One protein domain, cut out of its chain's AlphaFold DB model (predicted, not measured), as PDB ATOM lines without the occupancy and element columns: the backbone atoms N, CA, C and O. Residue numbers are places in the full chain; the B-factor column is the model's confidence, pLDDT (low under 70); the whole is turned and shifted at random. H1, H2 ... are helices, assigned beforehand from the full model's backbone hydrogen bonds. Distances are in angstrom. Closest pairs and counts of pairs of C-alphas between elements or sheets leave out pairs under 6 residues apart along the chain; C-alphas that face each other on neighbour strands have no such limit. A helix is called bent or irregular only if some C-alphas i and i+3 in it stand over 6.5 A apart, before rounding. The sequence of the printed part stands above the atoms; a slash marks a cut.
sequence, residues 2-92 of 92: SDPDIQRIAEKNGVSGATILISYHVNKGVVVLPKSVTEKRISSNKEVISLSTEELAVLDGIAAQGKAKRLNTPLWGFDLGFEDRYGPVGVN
ATOM      1  N   SER A   2      12.389 -35.881  13.472       77.62
ATOM      2  CA  SER A   2      10.956 -35.879  13.765       77.62
ATOM      3  C   SER A   2      10.489 -37.315  13.607       77.62
ATOM      4  O   SER A   2      10.264 -37.760  12.487       77.62
ATOM      5  N   ASP A   3      10.486 -38.060  14.708       93.19
ATOM      6  CA  ASP A   3       9.921 -39.405  14.741       93.19
ATOM      7  C   ASP A   3       8.483 -39.308  15.279       93.19
ATOM      8  O   ASP A   3       8.285 -38.673  16.323       93.19
ATOM      9  N   PRO A   4       7.483 -39.877  14.581       95.56
ATOM     10  CA  PRO A   4       6.080 -39.752  14.973       95.56
ATOM     11  C   PRO A   4       5.775 -40.411  16.323       95.56
ATOM     12  O   PRO A   4       4.887 -39.943  17.035       95.56
ATOM     13  N   ASP A   5       6.510 -41.454  16.714       96.00
ATOM     14  CA  ASP A   5       6.295 -42.125  17.994       96.00
ATOM     15  C   ASP A   5       6.802 -41.253  19.148       96.00
ATOM     16  O   ASP A   5       6.110 -41.090  20.153       96.00
ATOM     17  N   ILE A   6       7.947 -40.581  18.963       97.00
ATOM     18  CA  ILE A   6       8.462 -39.598  19.931       97.00
ATOM     19  C   ILE A   6       7.497 -38.416  20.067       97.00
ATOM     20  O   ILE A   6       7.238 -37.968  21.182       97.00
ATOM     21  N   GLN A   7       6.958 -37.908  18.954       97.12
ATOM     22  CA  GLN A   7       5.998 -36.798  18.978       97.12
ATOM     23  C   GLN A   7       4.708 -37.181  19.705       97.12
ATOM     24  O   GLN A   7       4.272 -36.438  20.580       97.12
ATOM     25  N   ARG A   8       4.162 -38.372  19.435       97.31
ATOM     26  CA  ARG A   8       2.966 -38.881  20.120       97.31
ATOM     27  C   ARG A   8       3.171 -38.983  21.633       97.31
ATOM     28  O   ARG A   8       2.295 -38.590  22.400       97.31
ATOM     29  N   ILE A   9       4.323 -39.495  22.071       98.00
ATOM     30  CA  ILE A   9       4.654 -39.594  23.503       98.00
ATOM     31  C   ILE A   9       4.832 -38.196  24.110       98.00
ATOM     32  O   ILE A   9       4.353 -37.943  25.216       98.00
ATOM     33  N   ALA A  10       5.479 -37.278  23.391       97.19
ATOM     34  CA  ALA A  10       5.679 -35.900  23.832       97.19
ATOM     35  C   ALA A  10       4.344 -35.160  24.025       97.19
ATOM     36  O   ALA A  10       4.130 -34.558  25.074       97.19
ATOM     37  N   GLU A  11       3.426 -35.276  23.062       97.56
ATOM     38  CA  GLU A  11       2.073 -34.710  23.126       97.56
ATOM     39  C   GLU A  11       1.269 -35.293  24.290       97.56
ATOM     40  O   GLU A  11       0.705 -34.537  25.079       97.56
ATOM     41  N   LYS A  12       1.279 -36.624  24.452       97.94
ATOM     42  CA  LYS A  12       0.602 -37.315  25.562       97.94
ATOM     43  C   LYS A  12       1.078 -36.821  26.932       97.94
ATOM     44  O   LYS A  12       0.271 -36.715  27.850       97.94
ATOM     45  N   ASN A  13       2.370 -36.526  27.065       97.50
ATOM     46  CA  ASN A  13       2.974 -36.071  28.318       97.50
ATOM     47  C   ASN A  13       3.021 -34.538  28.457       97.50
ATOM     48  O   ASN A  13       3.457 -34.038  29.489       97.50
ATOM     49  N   GLY A  14       2.589 -33.781  27.442       96.88
ATOM     50  CA  GLY A  14       2.607 -32.315  27.462       96.88
ATOM     51  C   GLY A  14       4.010 -31.699  27.510       96.88
ATOM     52  O   GLY A  14       4.173 -30.588  28.009       96.88
ATOM     53  N   VAL A  15       5.029 -32.406  27.011       95.81
ATOM     54  CA  VAL A  15       6.439 -31.974  27.050       95.81
ATOM     55  C   VAL A  15       7.058 -31.949  25.654       95.81
ATOM     56  O   VAL A  15       6.448 -32.337  24.664       95.81
ATOM     57  N   SER A  16       8.302 -31.478  25.545       95.38
ATOM     58  CA  SER A  16       9.022 -31.490  24.271       95.38
ATOM     59  C   SER A  16       9.568 -32.881  23.929       95.38
ATOM     60  O   SER A  16       9.925 -33.659  24.813       95.38
ATOM     61  N   GLY A  17       9.763 -33.173  22.639       96.44
ATOM     62  CA  GLY A  17      10.454 -34.402  22.222       96.44
ATOM     63  C   GLY A  17      11.889 -34.512  22.767       96.44
ATOM     64  O   GLY A  17      12.367 -35.613  23.022       96.44
ATOM     65  N   ALA A  18      12.564 -33.382  23.013       96.06
ATOM     66  CA  ALA A  18      13.873 -33.377  23.671       96.06
ATOM     67  C   ALA A  18      13.772 -33.867  25.124       96.06
ATOM     68  O   ALA A  18      14.582 -34.690  25.542       96.06
ATOM     69  N   THR A  19      12.745 -33.425  25.856       96.94
ATOM     70  CA  THR A  19      12.436 -33.891  27.216       96.94
ATOM     71  C   THR A  19      12.170 -35.396  27.227       96.94
ATOM     72  O   THR A  19      12.698 -36.088  28.094       96.94
ATOM     73  N   ILE A  20      11.441 -35.929  26.236       97.81
ATOM     74  CA  ILE A  20      11.218 -37.380  26.092       97.81
ATOM     75  C   ILE A  20      12.535 -38.135  25.894       97.81
ATOM     76  O   ILE A  20      12.798 -39.095  26.612       97.81
ATOM     77  N   LEU A  21      13.391 -37.693  24.971       96.81
ATOM     78  CA  LEU A  21      14.664 -38.366  24.684       96.81
ATOM     79  C   LEU A  21      15.654 -38.310  25.855       96.81
ATOM     80  O   LEU A  21      16.353 -39.284  26.124       96.81
ATOM     81  N   ILE A  22      15.708 -37.185  26.568       97.88
ATOM     82  CA  ILE A  22      16.514 -37.049  27.789       97.88
ATOM     83  C   ILE A  22      15.960 -37.979  28.873       97.88
ATOM     84  O   ILE A  22      16.713 -38.754  29.462       97.88
ATOM     85  N   SER A  23      14.641 -37.961  29.081       98.06
ATOM     86  CA  SER A  23      13.973 -38.790  30.088       98.06
ATOM     87  C   SER A  23      14.134 -40.278  29.810       98.06
ATOM     88  O   SER A  23      14.385 -41.033  30.742       98.06
ATOM     89  N   TYR A  24      14.074 -40.702  28.550       98.00
ATOM     90  CA  TYR A  24      14.303 -42.086  28.141       98.00
ATOM     91  C   TYR A  24      15.620 -42.645  28.687       98.00
ATOM     92  O   TYR A  24      15.628 -43.689  29.335       98.00
ATOM     93  N   HIS A  25      16.727 -41.922  28.497       98.00
ATOM     94  CA  HIS A  25      18.024 -42.362  29.007       98.00
ATOM     95  C   HIS A  25      18.057 -42.392  30.539       98.00
ATOM     96  O   HIS A  25      18.503 -43.384  31.115       98.00
ATOM     97  N   VAL A  26      17.515 -41.364  31.199       97.75
ATOM     98  CA  VAL A  26      17.505 -41.286  32.669       97.75
ATOM     99  C   VAL A  26      16.659 -42.399  33.297       97.75
ATOM    100  O   VAL A  26      17.112 -43.034  34.246       97.75
ATOM    101  N   ASN A  27      15.480 -42.705  32.742       98.19
ATOM    102  CA  ASN A  27      14.615 -43.797  33.217       98.19
ATOM    103  C   ASN A  27      15.300 -45.173  33.084       98.19
ATOM    104  O   ASN A  27      15.002 -46.080  33.854       98.19
ATOM    105  N   LYS A  28      16.257 -45.321  32.156       97.69
ATOM    106  CA  LYS A  28      17.080 -46.533  31.995       97.69
ATOM    107  C   LYS A  28      18.360 -46.531  32.842       97.69
ATOM    108  O   LYS A  28      19.197 -47.414  32.671       97.69
ATOM    109  N   GLY A  29      18.545 -45.542  33.718       97.50
ATOM    110  CA  GLY A  29      19.760 -45.395  34.524       97.50
ATOM    111  C   GLY A  29      20.994 -44.969  33.718       97.50
ATOM    112  O   GLY A  29      22.119 -45.165  34.171       97.50
ATOM    113  N   VAL A  30      20.804 -44.398  32.523       97.88
ATOM    114  CA  VAL A  30      21.885 -43.946  31.637       97.88
ATOM    115  C   VAL A  30      22.070 -42.435  31.766       97.88
ATOM    116  O   VAL A  30      21.130 -41.656  31.609       97.88
ATOM    117  N   VAL A  31      23.311 -42.004  32.006       97.06
ATOM    118  CA  VAL A  31      23.675 -40.580  32.046       97.06
ATOM    119  C   VAL A  31      23.626 -39.978  30.637       97.06
ATOM    120  O   VAL A  31      24.192 -40.531  29.697       97.06
ATOM    121  N   VAL A  32      22.987 -38.813  30.497       96.06
ATOM    122  CA  VAL A  32      22.813 -38.094  29.224       96.06
ATOM    123  C   VAL A  32      23.433 -36.695  29.285       96.06
ATOM    124  O   VAL A  32      23.321 -36.000  30.293       96.06
ATOM    125  N   LEU A  33      24.089 -36.268  28.198       95.69
ATOM    126  CA  LEU A  33      24.818 -34.993  28.102       95.69
ATOM    127  C   LEU A  33      24.265 -34.112  26.959       95.69
ATOM    128  O   LEU A  33      24.902 -33.977  25.909       95.69
ATOM    129  N   PRO A  34      23.063 -33.524  27.105       95.56
ATOM    130  CA  PRO A  34      22.439 -32.750  26.037       95.56
ATOM    131  C   PRO A  34      23.131 -31.389  25.854       95.56
ATOM    132  O   PRO A  34      23.106 -30.525  26.732       95.56
ATOM    133  N   LYS A  35      23.718 -31.152  24.676       95.50
ATOM    134  CA  LYS A  35      24.398 -29.886  24.361       95.50
ATOM    135  C   LYS A  35      23.405 -28.784  23.991       95.50
ATOM    136  O   LYS A  35      22.611 -28.925  23.061       95.50
ATOM    137  N   SER A  36      23.529 -27.617  24.621       96.81
ATOM    138  CA  SER A  36      22.840 -26.390  24.204       96.81
ATOM    139  C   SER A  36      23.688 -25.152  24.497       96.81
ATOM    140  O   SER A  36      24.499 -25.160  25.410       96.81
ATOM    141  N   VAL A  37      23.500 -24.099  23.700       97.50
ATOM    142  CA  VAL A  37      24.075 -22.755  23.928       97.50
ATOM    143  C   VAL A  37      22.988 -21.706  24.177       97.50
ATOM    144  O   VAL A  37      23.284 -20.538  24.383       97.50
ATOM    145  N   THR A  38      21.719 -22.114  24.130       97.62
ATOM    146  CA  THR A  38      20.569 -21.239  24.351       97.62
ATOM    147  C   THR A  38      20.014 -21.511  25.737       97.62
ATOM    148  O   THR A  38      19.666 -22.659  26.029       97.62
ATOM    149  N   GLU A  39      19.886 -20.465  26.551       97.25
ATOM    150  CA  GLU A  39      19.451 -20.546  27.949       97.25
ATOM    151  C   GLU A  39      18.128 -21.302  28.106       97.25
ATOM    152  O   GLU A  39      18.077 -22.298  28.822       97.25
ATOM    153  N   LYS A  40      17.100 -20.930  27.328       96.06
ATOM    154  CA  LYS A  40      15.786 -21.597  27.337       96.06
ATOM    155  C   LYS A  40      15.891 -23.122  27.215       96.06
ATOM    156  O   LYS A  40      15.207 -23.845  27.930       96.06
ATOM    157  N   ARG A  41      16.762 -23.614  26.325       95.69
ATOM    158  CA  ARG A  41      16.964 -25.057  26.135       95.69
ATOM    159  C   ARG A  41      17.833 -25.686  27.214       95.69
ATOM    160  O   ARG A  41      17.633 -26.845  27.535       95.69
ATOM    161  N   ILE A  42      18.811 -24.960  27.758       95.88
ATOM    162  CA  ILE A  42      19.616 -25.462  28.882       95.88
ATOM    163  C   ILE A  42      18.703 -25.722  30.083       95.88
ATOM    164  O   ILE A  42      18.825 -26.770  30.711       95.88
ATOM    165  N   SER A  43      17.768 -24.810  30.356       94.56
ATOM    166  CA  SER A  43      16.766 -24.984  31.406       94.56
ATOM    167  C   SER A  43      15.818 -26.145  31.099       94.56
ATOM    168  O   SER A  43      15.721 -27.052  31.918       94.56
ATOM    169  N   SER A  44      15.216 -26.199  29.901       93.81
ATOM    170  CA  SER A  44      14.291 -27.293  29.550       93.81
ATOM    171  C   SER A  44      14.962 -28.672  29.497       93.81
ATOM    172  O   SER A  44      14.323 -29.680  29.762       93.81
ATOM    173  N   ASN A  45      16.256 -28.749  29.167       95.62
ATOM    174  CA  ASN A  45      16.999 -30.014  29.128       95.62
ATOM    175  C   ASN A  45      17.238 -30.620  30.524       95.62
ATOM    176  O   ASN A  45      17.653 -31.774  30.609       95.62
ATOM    177  N   LYS A  46      17.036 -29.854  31.604       93.19
ATOM    178  CA  LYS A  46      17.112 -30.360  32.985       93.19
ATOM    179  C   LYS A  46      15.809 -31.015  33.439       93.19
ATOM    180  O   LYS A  46      15.807 -31.692  34.462       93.19
ATOM    181  N   GLU A  47      14.716 -30.786  32.719       94.62
ATOM    182  CA  GLU A  47      13.422 -31.378  33.028       94.62
ATOM    183  C   GLU A  47      13.440 -32.856  32.635       94.62
ATOM    184  O   GLU A  47      13.765 -33.213  31.500       94.62
ATOM    185  N   VAL A  48      13.099 -33.714  33.591       96.31
ATOM    186  CA  VAL A  48      13.038 -35.165  33.416       96.31
ATOM    187  C   VAL A  48      11.706 -35.643  33.966       96.31
ATOM    188  O   VAL A  48      11.317 -35.260  35.070       96.31
ATOM    189  N   ILE A  49      11.022 -36.490  33.204       97.94
ATOM    190  CA  ILE A  49       9.767 -37.116  33.615       97.94
ATOM    191  C   ILE A  49       9.943 -38.627  33.755       97.94
ATOM    192  O   ILE A  49      10.835 -39.225  33.151       97.94
ATOM    193  N   SER A  50       9.087 -39.254  34.556       98.12
ATOM    194  CA  SER A  50       8.964 -40.714  34.558       98.12
ATOM    195  C   SER A  50       8.181 -41.143  33.321       98.12
ATOM    196  O   SER A  50       7.129 -40.572  33.046       98.12
ATOM    197  N   LEU A  51       8.697 -42.121  32.582       98.31
ATOM    198  CA  LEU A  51       8.013 -42.697  31.423       98.31
ATOM    199  C   LEU A  51       7.369 -44.024  31.819       98.31
ATOM    200  O   LEU A  51       7.921 -44.765  32.636       98.31
ATOM    201  N   SER A  52       6.210 -44.334  31.240       98.31
ATOM    202  CA  SER A  52       5.559 -45.621  31.496       98.31
ATOM    203  C   SER A  52       6.339 -46.775  30.857       98.31
ATOM    204  O   SER A  52       7.107 -46.585  29.909       98.31
ATOM    205  N   THR A  53       6.122 -47.997  31.343       98.12
ATOM    206  CA  THR A  53       6.747 -49.202  30.775       98.12
ATOM    207  C   THR A  53       6.424 -49.357  29.286       98.12
ATOM    208  O   THR A  53       7.285 -49.740  28.499       98.12
ATOM    209  N   GLU A  54       5.205 -49.006  28.877       98.12
ATOM    210  CA  GLU A  54       4.759 -49.054  27.483       98.12
ATOM    211  C   GLU A  54       5.482 -48.011  26.626       98.12
ATOM    212  O   GLU A  54       5.888 -48.308  25.505       98.12
ATOM    213  N   GLU A  55       5.681 -46.798  27.145       98.31
ATOM    214  CA  GLU A  55       6.420 -45.742  26.443       98.31
ATOM    215  C   GLU A  55       7.892 -46.121  26.273       98.31
ATOM    216  O   GLU A  55       8.447 -45.965  25.185       98.31
ATOM    217  N   LEU A  56       8.507 -46.682  27.317       98.19
ATOM    218  CA  LEU A  56       9.869 -47.209  27.250       98.19
ATOM    219  C   LEU A  56       9.981 -48.343  26.225       98.19
ATOM    220  O   LEU A  56      10.917 -48.335  25.426       98.19
ATOM    221  N   ALA A  57       9.014 -49.263  26.189       97.75
ATOM    222  CA  ALA A  57       8.985 -50.351  25.214       97.75
ATOM    223  C   ALA A  57       8.855 -49.841  23.768       97.75
ATOM    224  O   ALA A  57       9.533 -50.349  22.872       97.75
ATOM    225  N   VAL A  58       8.033 -48.809  23.531       97.38
ATOM    226  CA  VAL A  58       7.937 -48.158  22.215       97.38
ATOM    227  C   VAL A  58       9.286 -47.562  21.819       97.38
ATOM    228  O   VAL A  58       9.766 -47.833  20.719       97.38
ATOM    229  N   LEU A  59       9.916 -46.792  22.711       96.94
ATOM    230  CA  LEU A  59      11.201 -46.139  22.445       96.94
ATOM    231  C   LEU A  59      12.337 -47.150  22.212       96.94
ATOM    232  O   LEU A  59      13.149 -46.948  21.308       96.94
ATOM    233  N   ASP A  60      12.358 -48.261  22.952       96.75
ATOM    234  CA  ASP A  60      13.302 -49.368  22.749       96.75
ATOM    235  C   ASP A  60      13.132 -50.032  21.372       96.75
ATOM    236  O   ASP A  60      14.115 -50.423  20.736       96.75
ATOM    237  N   GLY A  61      11.896 -50.113  20.873       96.12
ATOM    238  CA  GLY A  61      11.578 -50.717  19.580       96.12
ATOM    239  C   GLY A  61      11.977 -49.882  18.360       96.12
ATOM    240  O   GLY A  61      12.162 -50.448  17.281       96.12
ATOM    241  N   ILE A  62      12.149 -48.561  18.500       94.56
ATOM    242  CA  ILE A  62      12.392 -47.644  17.367       94.56
ATOM    243  C   ILE A  62      13.610 -48.081  16.545       94.56
ATOM    244  O   ILE A  62      13.546 -48.138  15.317       94.56
ATOM    245  N   ALA A  63      14.720 -48.412  17.207       91.31
ATOM    246  CA  ALA A  63      15.951 -48.796  16.519       91.31
ATOM    247  C   ALA A  63      15.774 -50.087  15.702       91.31
ATOM    248  O   ALA A  63      16.178 -50.137  14.538       91.31
ATOM    249  N   ALA A  64      15.121 -51.097  16.290       89.88
ATOM    250  CA  ALA A  64      14.872 -52.396  15.664       89.88
ATOM    251  C   ALA A  64      13.947 -52.305  14.437       89.88
ATOM    252  O   ALA A  64      14.029 -53.136  13.540       89.88
ATOM    253  N   GLN A  65      13.124 -51.258  14.343       91.56
ATOM    254  CA  GLN A  65      12.274 -50.969  13.180       91.56
ATOM    255  C   GLN A  65      13.048 -50.351  11.996       91.56
ATOM    256  O   GLN A  65      12.465 -49.680  11.147       91.56
ATOM    257  N   GLY A  66      14.372 -50.525  11.940       87.62
ATOM    258  CA  GLY A  66      15.219 -50.011  10.860       87.62
ATOM    259  C   GLY A  66      15.519 -48.513  10.947       87.62
ATOM    260  O   GLY A  66      16.085 -47.943  10.018       87.62
ATOM    261  N   LYS A  67      15.167 -47.858  12.061       88.62
ATOM    262  CA  LYS A  67      15.468 -46.434  12.295       88.62
ATOM    263  C   LYS A  67      16.796 -46.226  13.036       88.62
ATOM    264  O   LYS A  67      17.161 -45.087  13.328       88.62
ATOM    265  N   ALA A  68      17.518 -47.306  13.356       89.06
ATOM    266  CA  ALA A  68      18.844 -47.235  13.957       89.06
ATOM    267  C   ALA A  68      19.797 -46.439  13.052       89.06
ATOM    268  O   ALA A  68      20.015 -46.782  11.892       89.06
ATOM    269  N   LYS A  69      20.362 -45.353  13.587       86.31
ATOM    270  CA  LYS A  69      21.300 -44.510  12.848       86.31
ATOM    271  C   LYS A  69      22.349 -43.914  13.770       86.31
ATOM    272  O   LYS A  69      22.030 -43.159  14.689       86.31
ATOM    273  N   ARG A  70      23.619 -44.177  13.472       85.81
ATOM    274  CA  ARG A  70      24.747 -43.484  14.091       85.81
ATOM    275  C   ARG A  70      24.960 -42.146  13.387       85.81
ATOM    276  O   ARG A  70      25.189 -42.096  12.186       85.81
ATOM    277  N   LEU A  71      24.848 -41.046  14.130       86.62
ATOM    278  CA  LEU A  71      24.965 -39.698  13.553       86.62
ATOM    279  C   LEU A  71      26.411 -39.195  13.484       86.62
ATOM    280  O   LEU A  71      26.747 -38.430  12.587       86.62
ATOM    281  N   ASN A  72      27.255 -39.599  14.436       85.38
ATOM    282  CA  ASN A  72      28.647 -39.167  14.507       85.38
ATOM    283  C   ASN A  72      29.578 -40.287  14.018       85.38
ATOM    284  O   ASN A  72      29.985 -41.156  14.793       85.38
ATOM    285  N   THR A  73      29.872 -40.271  12.719       81.62
ATOM    286  CA  THR A  73      30.719 -41.249  12.017       81.62
ATOM    287  C   THR A  73      31.761 -40.545  11.146       81.62
ATOM    288  O   THR A  73      31.678 -40.617   9.918       81.62
ATOM    289  N   PRO A  74      32.727 -39.817  11.728       82.50
ATOM    290  CA  PRO A  74      33.773 -39.206  10.923       82.50
ATOM    291  C   PRO A  74      34.647 -40.306  10.308       82.50
ATOM    292  O   PRO A  74      34.713 -41.431  10.813       82.50
ATOM    293  N   LEU A  75      35.301 -39.978   9.197       82.00
ATOM    294  CA  LEU A  75      36.233 -40.882   8.535       82.00
ATOM    295  C   LEU A  75      37.501 -40.965   9.382       82.00
ATOM    296  O   LEU A  75      38.317 -40.050   9.388       82.00
ATOM    297  N   TRP A  76      37.638 -42.062  10.122       78.31
ATOM    298  CA  TRP A  76      38.790 -42.283  10.994       78.31
ATOM    299  C   TRP A  76      40.026 -42.773  10.230       78.31
ATOM    300  O   TRP A  76      41.124 -42.705  10.764       78.31
ATOM    301  N   GLY A  77      39.862 -43.243   8.987       79.44
ATOM    302  CA  GLY A  77      40.958 -43.798   8.182       79.44
ATOM    303  C   GLY A  77      41.364 -45.223   8.573       79.44
ATOM    304  O   GLY A  77      42.370 -45.724   8.087       79.44
ATOM    305  N   PHE A  78      40.588 -45.882   9.434       76.38
ATOM    306  CA  PHE A  78      40.738 -47.286   9.808       76.38
ATOM    307  C   PHE A  78      39.373 -47.875  10.173       76.38
ATOM    308  O   PHE A  78      38.451 -47.146  10.553       76.38
ATOM    309  N   ASP A  79      39.236 -49.189  10.004       81.56
ATOM    310  CA  ASP A  79      37.993 -49.897  10.281       81.56
ATOM    311  C   ASP A  79      37.843 -50.092  11.792       81.56
ATOM    312  O   ASP A  79      38.746 -50.583  12.467       81.56
ATOM    313  N   LEU A  80      36.697 -49.669  12.323       81.75
ATOM    314  CA  LEU A  80      36.356 -49.821  13.735       81.75
ATOM    315  C   LEU A  80      35.489 -51.060  14.007       81.75
ATOM    316  O   LEU A  80      35.058 -51.242  15.145       81.75
ATOM    317  N   GLY A  81      35.203 -51.875  12.988       80.88
ATOM    318  CA  GLY A  81      34.436 -53.113  13.122       80.88
ATOM    319  C   GLY A  81      32.936 -52.899  13.324       80.88
ATOM    320  O   GLY A  81      32.264 -53.755  13.892       80.88
ATOM    321  N   PHE A  82      32.401 -51.750  12.899       80.81
ATOM    322  CA  PHE A  82      30.961 -51.493  12.913       80.81
ATOM    323  C   PHE A  82      30.389 -51.703  11.510       80.81
ATOM    324  O   PHE A  82      30.867 -51.079  10.567       80.81
ATOM    325  N   GLU A  83      29.330 -52.509  11.389       76.75
ATOM    326  CA  GLU A  83      28.656 -52.799  10.109       76.75
ATOM    327  C   GLU A  83      28.183 -51.531   9.379       76.75
ATOM    328  O   GLU A  83      28.169 -51.476   8.153       76.75
ATOM    329  N   ASP A  84      27.822 -50.491  10.137       72.50
ATOM    330  CA  ASP A  84      27.316 -49.212   9.635       72.50
ATOM    331  C   ASP A  84      28.413 -48.163   9.363       72.50
ATOM    332  O   ASP A  84      28.102 -46.987   9.148       72.50
ATOM    333  N   ARG A  85      29.698 -48.549   9.374       71.44
ATOM    334  CA  ARG A  85      30.820 -47.653   9.062       71.44
ATOM    335  C   ARG A  85      31.505 -48.007   7.753       71.44
ATOM    336  O   ARG A  85      31.798 -49.156   7.456       71.44
ATOM    337  N   TYR A  86      31.860 -46.962   7.014       58.75
ATOM    338  CA  TYR A  86      32.824 -47.061   5.931       58.75
ATOM    339  C   TYR A  86      34.200 -47.360   6.548       58.75
ATOM    340  O   TYR A  86      34.728 -46.537   7.302       58.75
ATOM    341  N   GLY A  87      34.765 -48.538   6.262       55.56
ATOM    342  CA  GLY A  87      36.187 -48.818   6.489       55.56
ATOM    343  C   GLY A  87      37.072 -47.829   5.710       55.56
ATOM    344  O   GLY A  87      36.541 -47.003   4.958       55.56
ATOM    345  N   PRO A  88      38.411 -47.856   5.872       51.38
ATOM    346  CA  PRO A  88      39.290 -47.018   5.065       51.38
ATOM    347  C   PRO A  88      38.910 -47.218   3.604       51.38
ATOM    348  O   PRO A  88      38.825 -48.355   3.137       51.38
ATOM    349  N   VAL A  89      38.595 -46.114   2.920       52.91
ATOM    350  CA  VAL A  89      38.312 -46.132   1.489       52.91
ATOM    351  C   VAL A  89      39.532 -46.786   0.862       52.91
ATOM    352  O   VAL A  89      40.630 -46.235   0.943       52.91
ATOM    353  N   GLY A  90      39.359 -48.007   0.358       47.56
ATOM    354  CA  GLY A  90      40.403 -48.688  -0.378       47.56
ATOM    355  C   GLY A  90      40.864 -47.737  -1.467       47.56
ATOM    356  O   GLY A  90      40.061 -47.310  -2.295       47.56
ATOM    357  N   VAL A  91      42.136 -47.361  -1.387       40.53
ATOM    358  CA  VAL A  91      42.904 -46.829  -2.503       40.53
ATOM    359  C   VAL A  91      42.606 -47.684  -3.734       40.53
ATOM    360  O   VAL A  91      43.002 -48.846  -3.795       40.53
ATOM    361  N   ASN A  92      41.871 -47.099  -4.672       35.94
ATOM    362  CA  ASN A  92      42.091 -47.294  -6.097       35.94
ATOM    363  C   ASN A  92      42.633 -45.971  -6.626       35.94
ATOM    364  O   ASN A  92      42.024 -44.928  -6.287       35.94
TER     365      ASN A  92
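AT A GLANCE: This is residues 2 to 92 of the 92 residues of the protein "Aldo_ket_red domain-containing protein" of Aspergillus tanneri (UniProt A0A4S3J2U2). A small helical head, where the start of H4 packs beside H1, running the opposite way, and H2 starts at H1 and runs away from it about perpendicular, has short H3 off one side and a long tail, residues 68 to 92, making the length. The 91 printed residues have four named helices, H1 to H4 in chain order, and no named strand: all helix, though under half are in named elements. The whole is loose, with a radius of gyration of the C-alphas of 16.7 A, spanning 54 by 32 by 24 A.

HOW THE PARTS SIT: H4, residues 53 to 67, touches H1, residues 4 to 13, with residues 55 to 59 alone, at a shallow tilt of 17 degrees, opposite ways; their closest C-alphas, Ile 9 and Glu 55, are 7.0 A apart. H1 touches H2, residues 17 to 27, about perpendicular at 81 degrees; their closest C-alphas, Ala 10 and Gly 17, are 5.3 A apart. H3, residues 39 to 44, is close to but not clearly touching H2, the closest C-alphas, Thr 19 and Ser 44, being 7.2 A apart. Every O i to N i+4 pair is within hydrogen-bond range in H1 and H3, 6 of 7 in H2 and 7 of 11 in H4.

IN THESE COORDINATES: H4 is 20.6 A long, H2 15.0 A, H1 14.2 A and H3 8.6 A. H4 is only just irregular: C-alphas 64 and 67 are 6.9 A apart. H1 begins at C-alpha 4 (6.080, -39.752, 14.973); H4 ends at C-alpha 67 (15.468, -46.434, 12.295).

THE WHOLE: The farthest C-alphas, Gly 14 and Asn 92, are 53.9 A apart. The printed part has no cut; the link H2 to H3 is long, and residues 86 to 92 have pLDDT under 70.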